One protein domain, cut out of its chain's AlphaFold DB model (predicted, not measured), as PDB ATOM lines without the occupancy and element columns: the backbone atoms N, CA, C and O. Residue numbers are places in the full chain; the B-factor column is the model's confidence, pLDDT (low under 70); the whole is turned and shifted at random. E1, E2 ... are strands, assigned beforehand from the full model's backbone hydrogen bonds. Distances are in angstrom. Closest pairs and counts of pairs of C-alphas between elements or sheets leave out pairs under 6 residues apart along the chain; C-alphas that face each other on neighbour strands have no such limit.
ATOM      1  N   ALA A   5      26.710  49.529  -4.738       91.00
ATOM      2  CA  ALA A   5      26.573  50.451  -5.854       91.00
ATOM      3  C   ALA A   5      26.104  49.701  -7.107       91.00
ATOM      4  O   ALA A   5      26.645  48.647  -7.440       91.00
ATOM      5  N   THR A   6      25.139  50.286  -7.818       94.31
ATOM      6  CA  THR A   6      24.604  49.777  -9.088       94.31
ATOM      7  C   THR A   6      24.675  50.868 -10.146       94.31
ATOM      8  O   THR A   6      24.335  52.024  -9.885       94.31
ATOM      9  N   ALA A   7      25.081  50.499 -11.357       96.19
ATOM     10  CA  ALA A   7      25.115  51.382 -12.511       96.19
ATOM     11  C   ALA A   7      24.596  50.678 -13.772       96.19
ATOM     12  O   ALA A   7      24.900  49.514 -14.027       96.19
ATOM     13  N   LEU A   8      23.861  51.429 -14.593       97.44
ATOM     14  CA  LEU A   8      23.458  51.029 -15.938       97.44
ATOM     15  C   LEU A   8      23.948  52.087 -16.927       97.44
ATOM     16  O   LEU A   8      23.521  53.241 -16.884       97.44
ATOM     17  N   LEU A   9      24.867  51.693 -17.802       97.38
ATOM     18  CA  LEU A   9      25.591  52.590 -18.697       97.38
ATOM     19  C   LEU A   9      25.252  52.241 -20.146       97.38
ATOM     20  O   LEU A   9      25.428  51.097 -20.562       97.38
ATOM     21  N   LYS A  10      24.800  53.228 -20.924       97.62
ATOM     22  CA  LYS A  10      24.637  53.108 -22.376       97.62
ATOM     23  C   LYS A  10      25.829  53.761 -23.066       97.62
ATOM     24  O   LYS A  10      26.056  54.956 -22.894       97.62
ATOM     25  N   MET A  11      26.552  52.982 -23.856       96.44
ATOM     26  CA  MET A  11      27.717  53.446 -24.603       96.44
ATOM     27  C   MET A  11      27.302  54.134 -25.913       96.44
ATOM     28  O   MET A  11      26.169  53.986 -26.393       96.44
ATOM     29  N   GLU A  12      28.228  54.888 -26.510       97.94
ATOM     30  CA  GLU A  12      28.010  55.584 -27.788       97.94
ATOM     31  C   GLU A  12      27.758  54.615 -28.951       97.94
ATOM     32  O   GLU A  12      26.939  54.904 -29.822       97.94
ATOM     33  N   ASP A  13      28.390  53.440 -28.926       94.69
ATOM     34  CA  ASP A  13      28.211  52.374 -29.923       94.69
ATOM     35  C   ASP A  13      26.885  51.602 -29.775       94.69
ATOM     36  O   ASP A  13      26.582  50.714 -30.571       94.69
ATOM     37  N   GLY A  14      26.074  51.952 -28.773       95.81
ATOM     38  CA  GLY A  14      24.785  51.326 -28.492       95.81
ATOM     39  C   GLY A  14      24.852  50.123 -27.555       95.81
ATOM     40  O   GLY A  14      23.793  49.647 -27.139       95.81
ATOM     41  N   SER A  15      26.042  49.659 -27.167       96.25
ATOM     42  CA  SER A  15      26.183  48.623 -26.143       96.25
ATOM     43  C   SER A  15      25.724  49.120 -24.765       96.25
ATOM     44  O   SER A  15      25.620  50.324 -24.503       96.25
ATOM     45  N   THR A  16      25.381  48.184 -23.879       97.62
ATOM     46  CA  THR A  16      24.917  48.477 -22.516       97.62
ATOM     47  C   THR A  16      25.730  47.673 -21.509       97.62
ATOM     48  O   THR A  16      25.922  46.474 -21.693       97.62
ATOM     49  N   LEU A  17      26.182  48.331 -20.443       96.81
ATOM     50  CA  LEU A  17      26.879  47.718 -19.316       96.81
ATOM     51  C   LEU A  17      26.013  47.836 -18.060       96.81
ATOM     52  O   LEU A  17      25.651  48.941 -17.658       96.81
ATOM     53  N   SER A  18      25.718  46.693 -17.442       97.31
ATOM     54  CA  SER A  18      25.163  46.608 -16.091       97.31
ATOM     55  C   SER A  18      26.296  46.273 -15.130       97.31
ATOM     56  O   SER A  18      27.017  45.303 -15.360       97.31
ATOM     57  N   LEU A  19      26.467  47.075 -14.084       95.00
ATOM     58  CA  LEU A  19      27.526  46.908 -13.094       95.00
ATOM     59  C   LEU A  19      26.934  46.962 -11.690       95.00
ATOM     60  O   LEU A  19      26.336  47.968 -11.318       95.00
ATOM     61  N   ASP A  20      27.190  45.914 -10.914       92.12
ATOM     62  CA  ASP A  20      26.829  45.820  -9.505       92.12
ATOM     63  C   ASP A  20      28.084  45.527  -8.684       92.12
ATOM     64  O   ASP A  20      28.850  44.614  -8.998       92.12
ATOM     65  N   VAL A  21      28.308  46.311  -7.630       89.75
ATOM     66  CA  VAL A  21      29.447  46.155  -6.721       89.75
ATOM     67  C   VAL A  21      28.943  46.233  -5.293       89.75
ATOM     68  O   VAL A  21      28.315  47.217  -4.913       89.75
ATOM     69  N   SER A  22      29.259  45.224  -4.485       87.69
ATOM     70  CA  SER A  22      28.986  45.244  -3.051       87.69
ATOM     71  C   SER A  22      30.207  44.822  -2.251       87.69
ATOM     72  O   SER A  22      30.941  43.926  -2.662       87.69
ATOM     73  N   TRP A  23      30.417  45.469  -1.106       79.88
ATOM     74  CA  TRP A  23      31.524  45.172  -0.193       79.88
ATOM     75  C   TRP A  23      31.086  44.360   1.035       79.88
ATOM     76  O   TRP A  23      31.893  43.652   1.630       79.88
ATOM     77  N   ALA A  24      29.800  44.417   1.392       70.81
ATOM     78  CA  ALA A  24      29.226  43.718   2.541       70.81
ATOM     79  C   ALA A  24      27.992  42.907   2.122       70.81
ATOM     80  O   ALA A  24      26.889  43.098   2.630       70.81
ATOM     81  N   ALA A  25      28.182  41.983   1.177       66.62
ATOM     82  CA  ALA A  25      27.083  41.207   0.610       66.62
ATOM     83  C   ALA A  25      26.392  40.267   1.621       66.62
ATOM     84  O   ALA A  25      25.297  39.802   1.334       66.62
ATOM     85  N   HIS A  26      27.002  39.974   2.784       66.69
ATOM     86  CA  HIS A  26      26.490  39.025   3.795       66.69
ATOM     87  C   HIS A  26      26.000  37.685   3.201       66.69
ATOM     88  O   HIS A  26      25.083  37.045   3.712       66.69
ATOM     89  N   LEU A  27      26.646  37.255   2.119       69.06
ATOM     90  CA  LEU A  27      26.375  36.031   1.381       69.06
ATOM     91  C   LEU A  27      27.665  35.216   1.308       69.06
ATOM     92  O   LEU A  27      28.761  35.776   1.270       69.06
ATOM     93  N   GLU A  28      27.535  33.892   1.269       65.75
ATOM     94  CA  GLU A  28      28.645  33.018   0.900       65.75
ATOM     95  C   GLU A  28      28.946  33.253  -0.587       65.75
ATOM     96  O   GLU A  28      28.177  32.868  -1.467       65.75
ATOM     97  N   THR A  29      30.025  33.983  -0.862       73.50
ATOM     98  CA  THR A  29      30.488  34.317  -2.211       73.50
ATOM     99  C   THR A  29      31.978  34.018  -2.324       73.50
ATOM    100  O   THR A  29      32.714  34.097  -1.340       73.50
ATOM    101  N   ASP A  30      32.420  33.675  -3.532       76.50
ATOM    102  CA  ASP A  30      33.834  33.489  -3.861       76.50
ATOM    103  C   ASP A  30      34.612  34.822  -3.872       76.50
ATOM    104  O   ASP A  30      35.837  34.803  -3.911       76.50
ATOM    105  N   ASN A  31      33.921  35.972  -3.777       78.19
ATOM    106  CA  ASN A  31      34.475  37.324  -3.948       78.19
ATOM    107  C   ASN A  31      35.209  37.510  -5.288       78.19
ATOM    108  O   ASN A  31      35.961  38.473  -5.454       78.19
ATOM    109  N   GLU A  32      34.985  36.612  -6.248       87.00
ATOM    110  CA  GLU A  32      35.643  36.676  -7.541       87.00
ATOM    111  C   GLU A  32      34.870  37.633  -8.450       87.00
ATOM    112  O   GLU A  32      33.656  37.469  -8.644       87.00
ATOM    113  N   PRO A  33      35.542  38.634  -9.048       87.62
ATOM    114  CA  PRO A  33      34.906  39.453 -10.057       87.62
ATOM    115  C   PRO A  33      34.489  38.557 -11.220       87.62
ATOM    116  O   PRO A  33      35.239  37.677 -11.655       87.62
ATOM    117  N   PHE A  34      33.292  38.802 -11.741       91.81
ATOM    118  CA  PHE A  34      32.792  38.086 -12.900       91.81
ATOM    119  C   PHE A  34      32.357  39.052 -13.995       91.81
ATOM    120  O   PHE A  34      31.913  40.170 -13.739       91.81
ATOM    121  N   ILE A  35      32.507  38.601 -15.235       95.25
ATOM    122  CA  ILE A  35      32.177  39.352 -16.438       95.25
ATOM    123  C   ILE A  35      31.353  38.439 -17.335       95.25
ATOM    124  O   ILE A  35      31.721  37.287 -17.566       95.25
ATOM    125  N   HIS A  36      30.265  38.979 -17.872       96.69
ATOM    126  CA  HIS A  36      29.513  38.369 -18.958       96.69
ATOM    127  C   HIS A  36      29.476  39.339 -20.133       96.69
ATOM    128  O   HIS A  36      28.989  40.462 -20.008       96.69
ATOM    129  N   LEU A  37      29.994  38.896 -21.273       96.81
ATOM    130  CA  LEU A  37      29.939  39.621 -22.531       96.81
ATOM    131  C   LEU A  37      28.966  38.912 -23.466       96.81
ATOM    132  O   LEU A  37      29.060  37.703 -23.666       96.81
ATOM    133  N   MET A  38      28.054  39.676 -24.057       96.31
ATOM    134  CA  MET A  38      27.070  39.184 -25.014       96.31
ATOM    135  C   MET A  38      27.233  39.961 -26.313       96.31
ATOM    136  O   MET A  38      27.015  41.171 -26.351       96.31
ATOM    137  N   GLY A  39      27.660  39.268 -27.361       95.31
ATOM    138  CA  GLY A  39      27.840  39.809 -28.700       95.31
ATOM    139  C   GLY A  39      26.897  39.160 -29.708       95.31
ATOM    140  O   GLY A  39      26.104  38.275 -29.389       95.31
ATOM    141  N   THR A  40      26.991  39.608 -30.955       94.56
ATOM    142  CA  THR A  40      26.139  39.133 -32.055       94.56
ATOM    143  C   THR A  40      26.527  37.749 -32.571       94.56
ATOM    144  O   THR A  40      25.665  37.019 -33.044       94.56
ATOM    145  N   GLU A  41      27.808  37.384 -32.486       94.62
ATOM    146  CA  GLU A  41      28.357  36.112 -32.997       94.62
ATOM    147  C   GLU A  41      28.804  35.158 -31.873       94.62
ATOM    148  O   GLU A  41      29.405  34.106 -32.107       94.62
ATOM    149  N   GLY A  42      28.536  35.533 -30.625       95.44
ATOM    150  CA  GLY A  42      28.961  34.777 -29.460       95.44
ATOM    151  C   GLY A  42      28.974  35.618 -28.197       95.44
ATOM    152  O   GLY A  42      28.635  36.799 -28.200       95.44
ATOM    153  N   GLY A  43      29.392  34.999 -27.105       97.06
ATOM    154  CA  GLY A  43      29.560  35.641 -25.813       97.06
ATOM    155  C   GLY A  43      30.756  35.069 -25.074       97.06
ATOM    156  O   GLY A  43      31.346  34.076 -25.489       97.06
ATOM    157  N   ALA A  44      31.118  35.691 -23.965       97.38
ATOM    158  CA  ALA A  44      32.166  35.184 -23.098       97.38
ATOM    159  C   ALA A  44      31.760  35.332 -21.636       97.38
ATOM    160  O   ALA A  44      31.073  36.287 -21.266       97.38
ATOM    161  N   SER A  45      32.197  34.395 -20.808       96.81
ATOM    162  CA  SER A  45      32.170  34.535 -19.358       96.81
ATOM    163  C   SER A  45      33.594  34.513 -18.820       96.81
ATOM    164  O   SER A  45      34.481  33.876 -19.388       96.81
ATOM    165  N   TYR A  46      33.819  35.245 -17.739       93.94
ATOM    166  CA  TYR A  46      35.082  35.241 -17.017       93.94
ATOM    167  C   TYR A  46      34.791  35.350 -15.526       93.94
ATOM    168  O   TYR A  46      33.976  36.183 -15.135       93.94
ATOM    169  N   ARG A  47      35.416  34.507 -14.705       91.00
ATOM    170  CA  ARG A  47      35.300  34.505 -13.241       91.00
ATOM    171  C   ARG A  47      36.601  33.968 -12.650       91.00
ATOM    172  O   ARG A  47      36.992  32.838 -12.947       91.00
ATOM    173  N   GLY A  48      37.270  34.765 -11.823       85.31
ATOM    174  CA  GLY A  48      38.582  34.409 -11.277       85.31
ATOM    175  C   GLY A  48      39.601  34.104 -12.388       85.31
ATOM    176  O   GLY A  48      39.790  34.952 -13.258       85.31
ATOM    177  N   PRO A  49      40.270  32.935 -12.402       84.38
ATOM    178  CA  PRO A  49      41.217  32.555 -13.457       84.38
ATOM    179  C   PRO A  49      40.568  31.835 -14.654       84.38
ATOM    180  O   PRO A  49      41.278  31.440 -15.580       84.38
ATOM    181  N   HIS A  50      39.250  31.619 -14.634       89.25
ATOM    182  CA  HIS A  50      38.544  30.820 -15.633       89.25
ATOM    183  C   HIS A  50      37.760  31.711 -16.588       89.25
ATOM    184  O   HIS A  50      36.949  32.535 -16.161       89.25
ATOM    185  N   GLY A  51      37.957  31.506 -17.887       94.19
ATOM    186  CA  GLY A  51      37.108  32.094 -18.913       94.19
ATOM    187  C   GLY A  51      36.527  31.036 -19.836       94.19
ATOM    188  O   GLY A  51      37.134  29.992 -20.054       94.19
ATOM    189  N   MET A  52      35.366  31.332 -20.404       97.12
ATOM    190  CA  MET A  52      34.704  30.501 -21.401       97.12
ATOM    191  C   MET A  52      34.249  31.383 -22.556       97.12
ATOM    192  O   MET A  52      33.643  32.434 -22.341       97.12
ATOM    193  N   LEU A  53      34.530  30.955 -23.780       97.00
ATOM    194  CA  LEU A  53      34.017  31.558 -25.003       97.00
ATOM    195  C   LEU A  53      32.885  30.688 -25.548       97.00
ATOM    196  O   LEU A  53      33.082  29.504 -25.804       97.00
ATOM    197  N   TYR A  54      31.733  31.305 -25.775       97.38
ATOM    198  CA  TYR A  54      30.549  30.684 -26.357       97.38
ATOM    199  C   TYR A  54      30.369  31.221 -27.770       97.38
ATOM    200  O   TYR A  54      30.250  32.432 -27.968       97.38
ATOM    201  N   THR A  55      30.345  30.352 -28.771       96.88
ATOM    202  CA  THR A  55      30.142  30.768 -30.164       96.88
ATOM    203  C   THR A  55      29.470  29.669 -30.976       96.88
ATOM    204  O   THR A  55      29.265  28.553 -30.499       96.88
ATOM    205  N   GLU A  56      29.114  29.976 -32.217       95.75
ATOM    206  CA  GLU A  56      28.599  29.006 -33.169       95.75
ATOM    207  C   GLU A  56      29.606  28.800 -34.301       95.75
ATOM    208  O   GLU A  56      30.091  29.748 -34.920       95.75
ATOM    209  N   LYS A  57      29.915  27.542 -34.614       92.62
ATOM    210  CA  LYS A  57      30.709  27.197 -35.794       92.62
ATOM    211  C   LYS A  57      30.142  25.948 -36.438       92.62
ATOM    212  O   LYS A  57      29.821  24.979 -35.758       92.62
ATOM    213  N   PHE A  58      30.059  25.953 -37.766       92.56
ATOM    214  CA  PHE A  58      29.516  24.827 -38.533       92.56
ATOM    215  C   PHE A  58      28.084  24.433 -38.101       92.56
ATOM    216  O   PHE A  58      27.774  23.244 -38.016       92.56
ATOM    217  N   ASN A  59      27.224  25.426 -37.831       93.06
ATOM    218  CA  ASN A  59      25.853  25.256 -37.327       93.06
ATOM    219  C   ASN A  59      25.763  24.465 -36.010       93.06
ATOM    220  O   ASN A  59      24.862  23.643 -35.819       93.06
ATOM    221  N   ARG A  60      26.749  24.644 -35.125       94.12
ATOM    222  CA  ARG A  60      26.806  24.009 -33.805       94.12
ATOM    223  C   ARG A  60      27.340  24.988 -32.776       94.12
ATOM    224  O   ARG A  60      28.330  25.670 -33.040       94.12
ATOM    225  N   SER A  61      26.718  24.998 -31.603       95.12
ATOM    226  CA  SER A  61      27.246  25.684 -30.426       95.12
ATOM    227  C   SER A  61      28.553  25.031 -29.990       95.12
ATOM    228  O   SER A  61      28.654  23.801 -29.933       95.12
ATOM    229  N   ILE A  62      29.555  25.861 -29.724       96.31
ATOM    230  CA  ILE A  62      30.866  25.458 -29.235       96.31
ATOM    231  C   ILE A  62      31.215  26.329 -28.037       96.31
ATOM    232  O   ILE A  62      31.160  27.559 -28.120       96.31
ATOM    233  N   ASP A  63      31.655  25.654 -26.983       97.06
ATOM    234  CA  ASP A  63      32.161  26.252 -25.758       97.06
ATOM    235  C   ASP A  63      33.669  25.973 -25.699       97.06
ATOM    236  O   ASP A  63      34.110  24.833 -25.882       97.06
ATOM    237  N   LEU A  64      34.470  27.023 -25.534       95.94
ATOM    238  CA  LEU A  64      35.931  26.960 -25.549       95.94
ATOM    239  C   LEU A  64      36.502  27.574 -24.273       95.94
ATOM    240  O   LEU A  64      36.309  28.764 -24.020       95.94
ATOM    241  N   ASP A  65      37.269  26.785 -23.524       96.12
ATOM    242  CA  ASP A  65      38.003  27.283 -22.362       96.12
ATOM    243  C   ASP A  65      39.034  28.341 -22.779       96.12
ATOM    244  O   ASP A  65      39.882  28.126 -23.654       96.12
ATOM    245  N   LEU A  66      38.983  29.489 -22.108       91.88
ATOM    246  CA  LEU A  66      39.983  30.539 -22.204       91.88
ATOM    247  C   LEU A  66      41.025  30.306 -21.115       91.88
ATOM    248  O   LEU A  66      40.803  30.601 -19.942       91.88
ATOM    249  N   ASN A  67      42.174  29.781 -21.526       86.75
ATOM    250  CA  ASN A  67      43.279  29.495 -20.626       86.75
ATOM    251  C   ASN A  67      44.324  30.608 -20.664       86.75
ATOM    252  O   ASN A  67      44.697  31.110 -21.729       86.75
ATOM    253  N   THR A  68      44.837  30.952 -19.486       85.19
ATOM    254  CA  THR A  68      46.048  31.764 -19.382       85.19
ATOM    255  C   THR A  68      47.235  30.935 -19.897       85.19
ATOM    256  O   THR A  68      47.330  29.761 -19.546       85.19
TER     257      THR A  68
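This is residues 5 to 68 of the 103 residues of an uncharacterized protein of Paenibacillus sp. Soil766 (UniProt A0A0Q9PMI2). The model is a single open layer of antiparallel strands in two parts set side by side: a hairpin of E1 and E2, then a slab of E3, E4, E5 and E6, with a gap between E2 and E3. No part covers either face of the slab, and residues 24 to 29 of the long link from E2 to E3 stick out. The 64 printed residues hold no named helix and six named strands, E1 to E6 in chain order, making two antiparallel sheets, E1 - E2 and E3 - E4 - E5 - E6; the class is all strand. The whole is loose, with a radius of gyration of the C-alphas of 14.7 A and spans of 45 by 31 by 19 A.

E1, residues 5 to 10, and E2, residues 16 to 22, form an antiparallel hairpin at 172 degrees; C-alphas 6 and 20 face each other at 4.6 A, and N 7 and O 19 are within hydrogen-bond range at 2.8 A. E3, residues 34 to 38, and E2 are near each other, with 5 pairs of C-alphas within 10 A but no pair within 8 A. E3 and E4, residues 42 to 47, form a hairpin at 177 degrees, with N 35 and O 46 at 2.8 A. E4 and E5, residues 50 to 57, form a hairpin at 170 degrees, with N 43 and O 54 at 2.8 A. E5 and E6, residues 60 to 66, form a hairpin at 155 degrees, with N 62 and O 55 at 2.8 A. E3, E4, E5 and E6 are a meander, each strand the antiparallel neighbour of the one before. E3 and E6 are its edge strands and are apart; from edge to edge the strands' lines turn by 33 degrees. E1 is apart from E3, E4, E5 and E6.

E1 begins at C-alpha 5, (26.573, 50.451, -5.854), and spans 16.8 A from first to last C-alpha. E2 spans 20.1 A, E3 13.4 A and E4 17.4 A. E3 begins at C-alpha 34, (32.792, 38.086, -12.900). E5, the longest strand with 8 residues, spans 21.9 A. E6 spans 18.7 A and ends at C-alpha 66, (39.983, 30.539, -22.204).

The C-alphas of Ala 24 and Phe 58 are the two farthest apart, at 45.2 A. The printed part has no cut. The link from E2 to E3, 11 residues, is long, and the other four links are tight. The mean pLDDT of the printed part is 90.9, with residues 25 to 28 under 70.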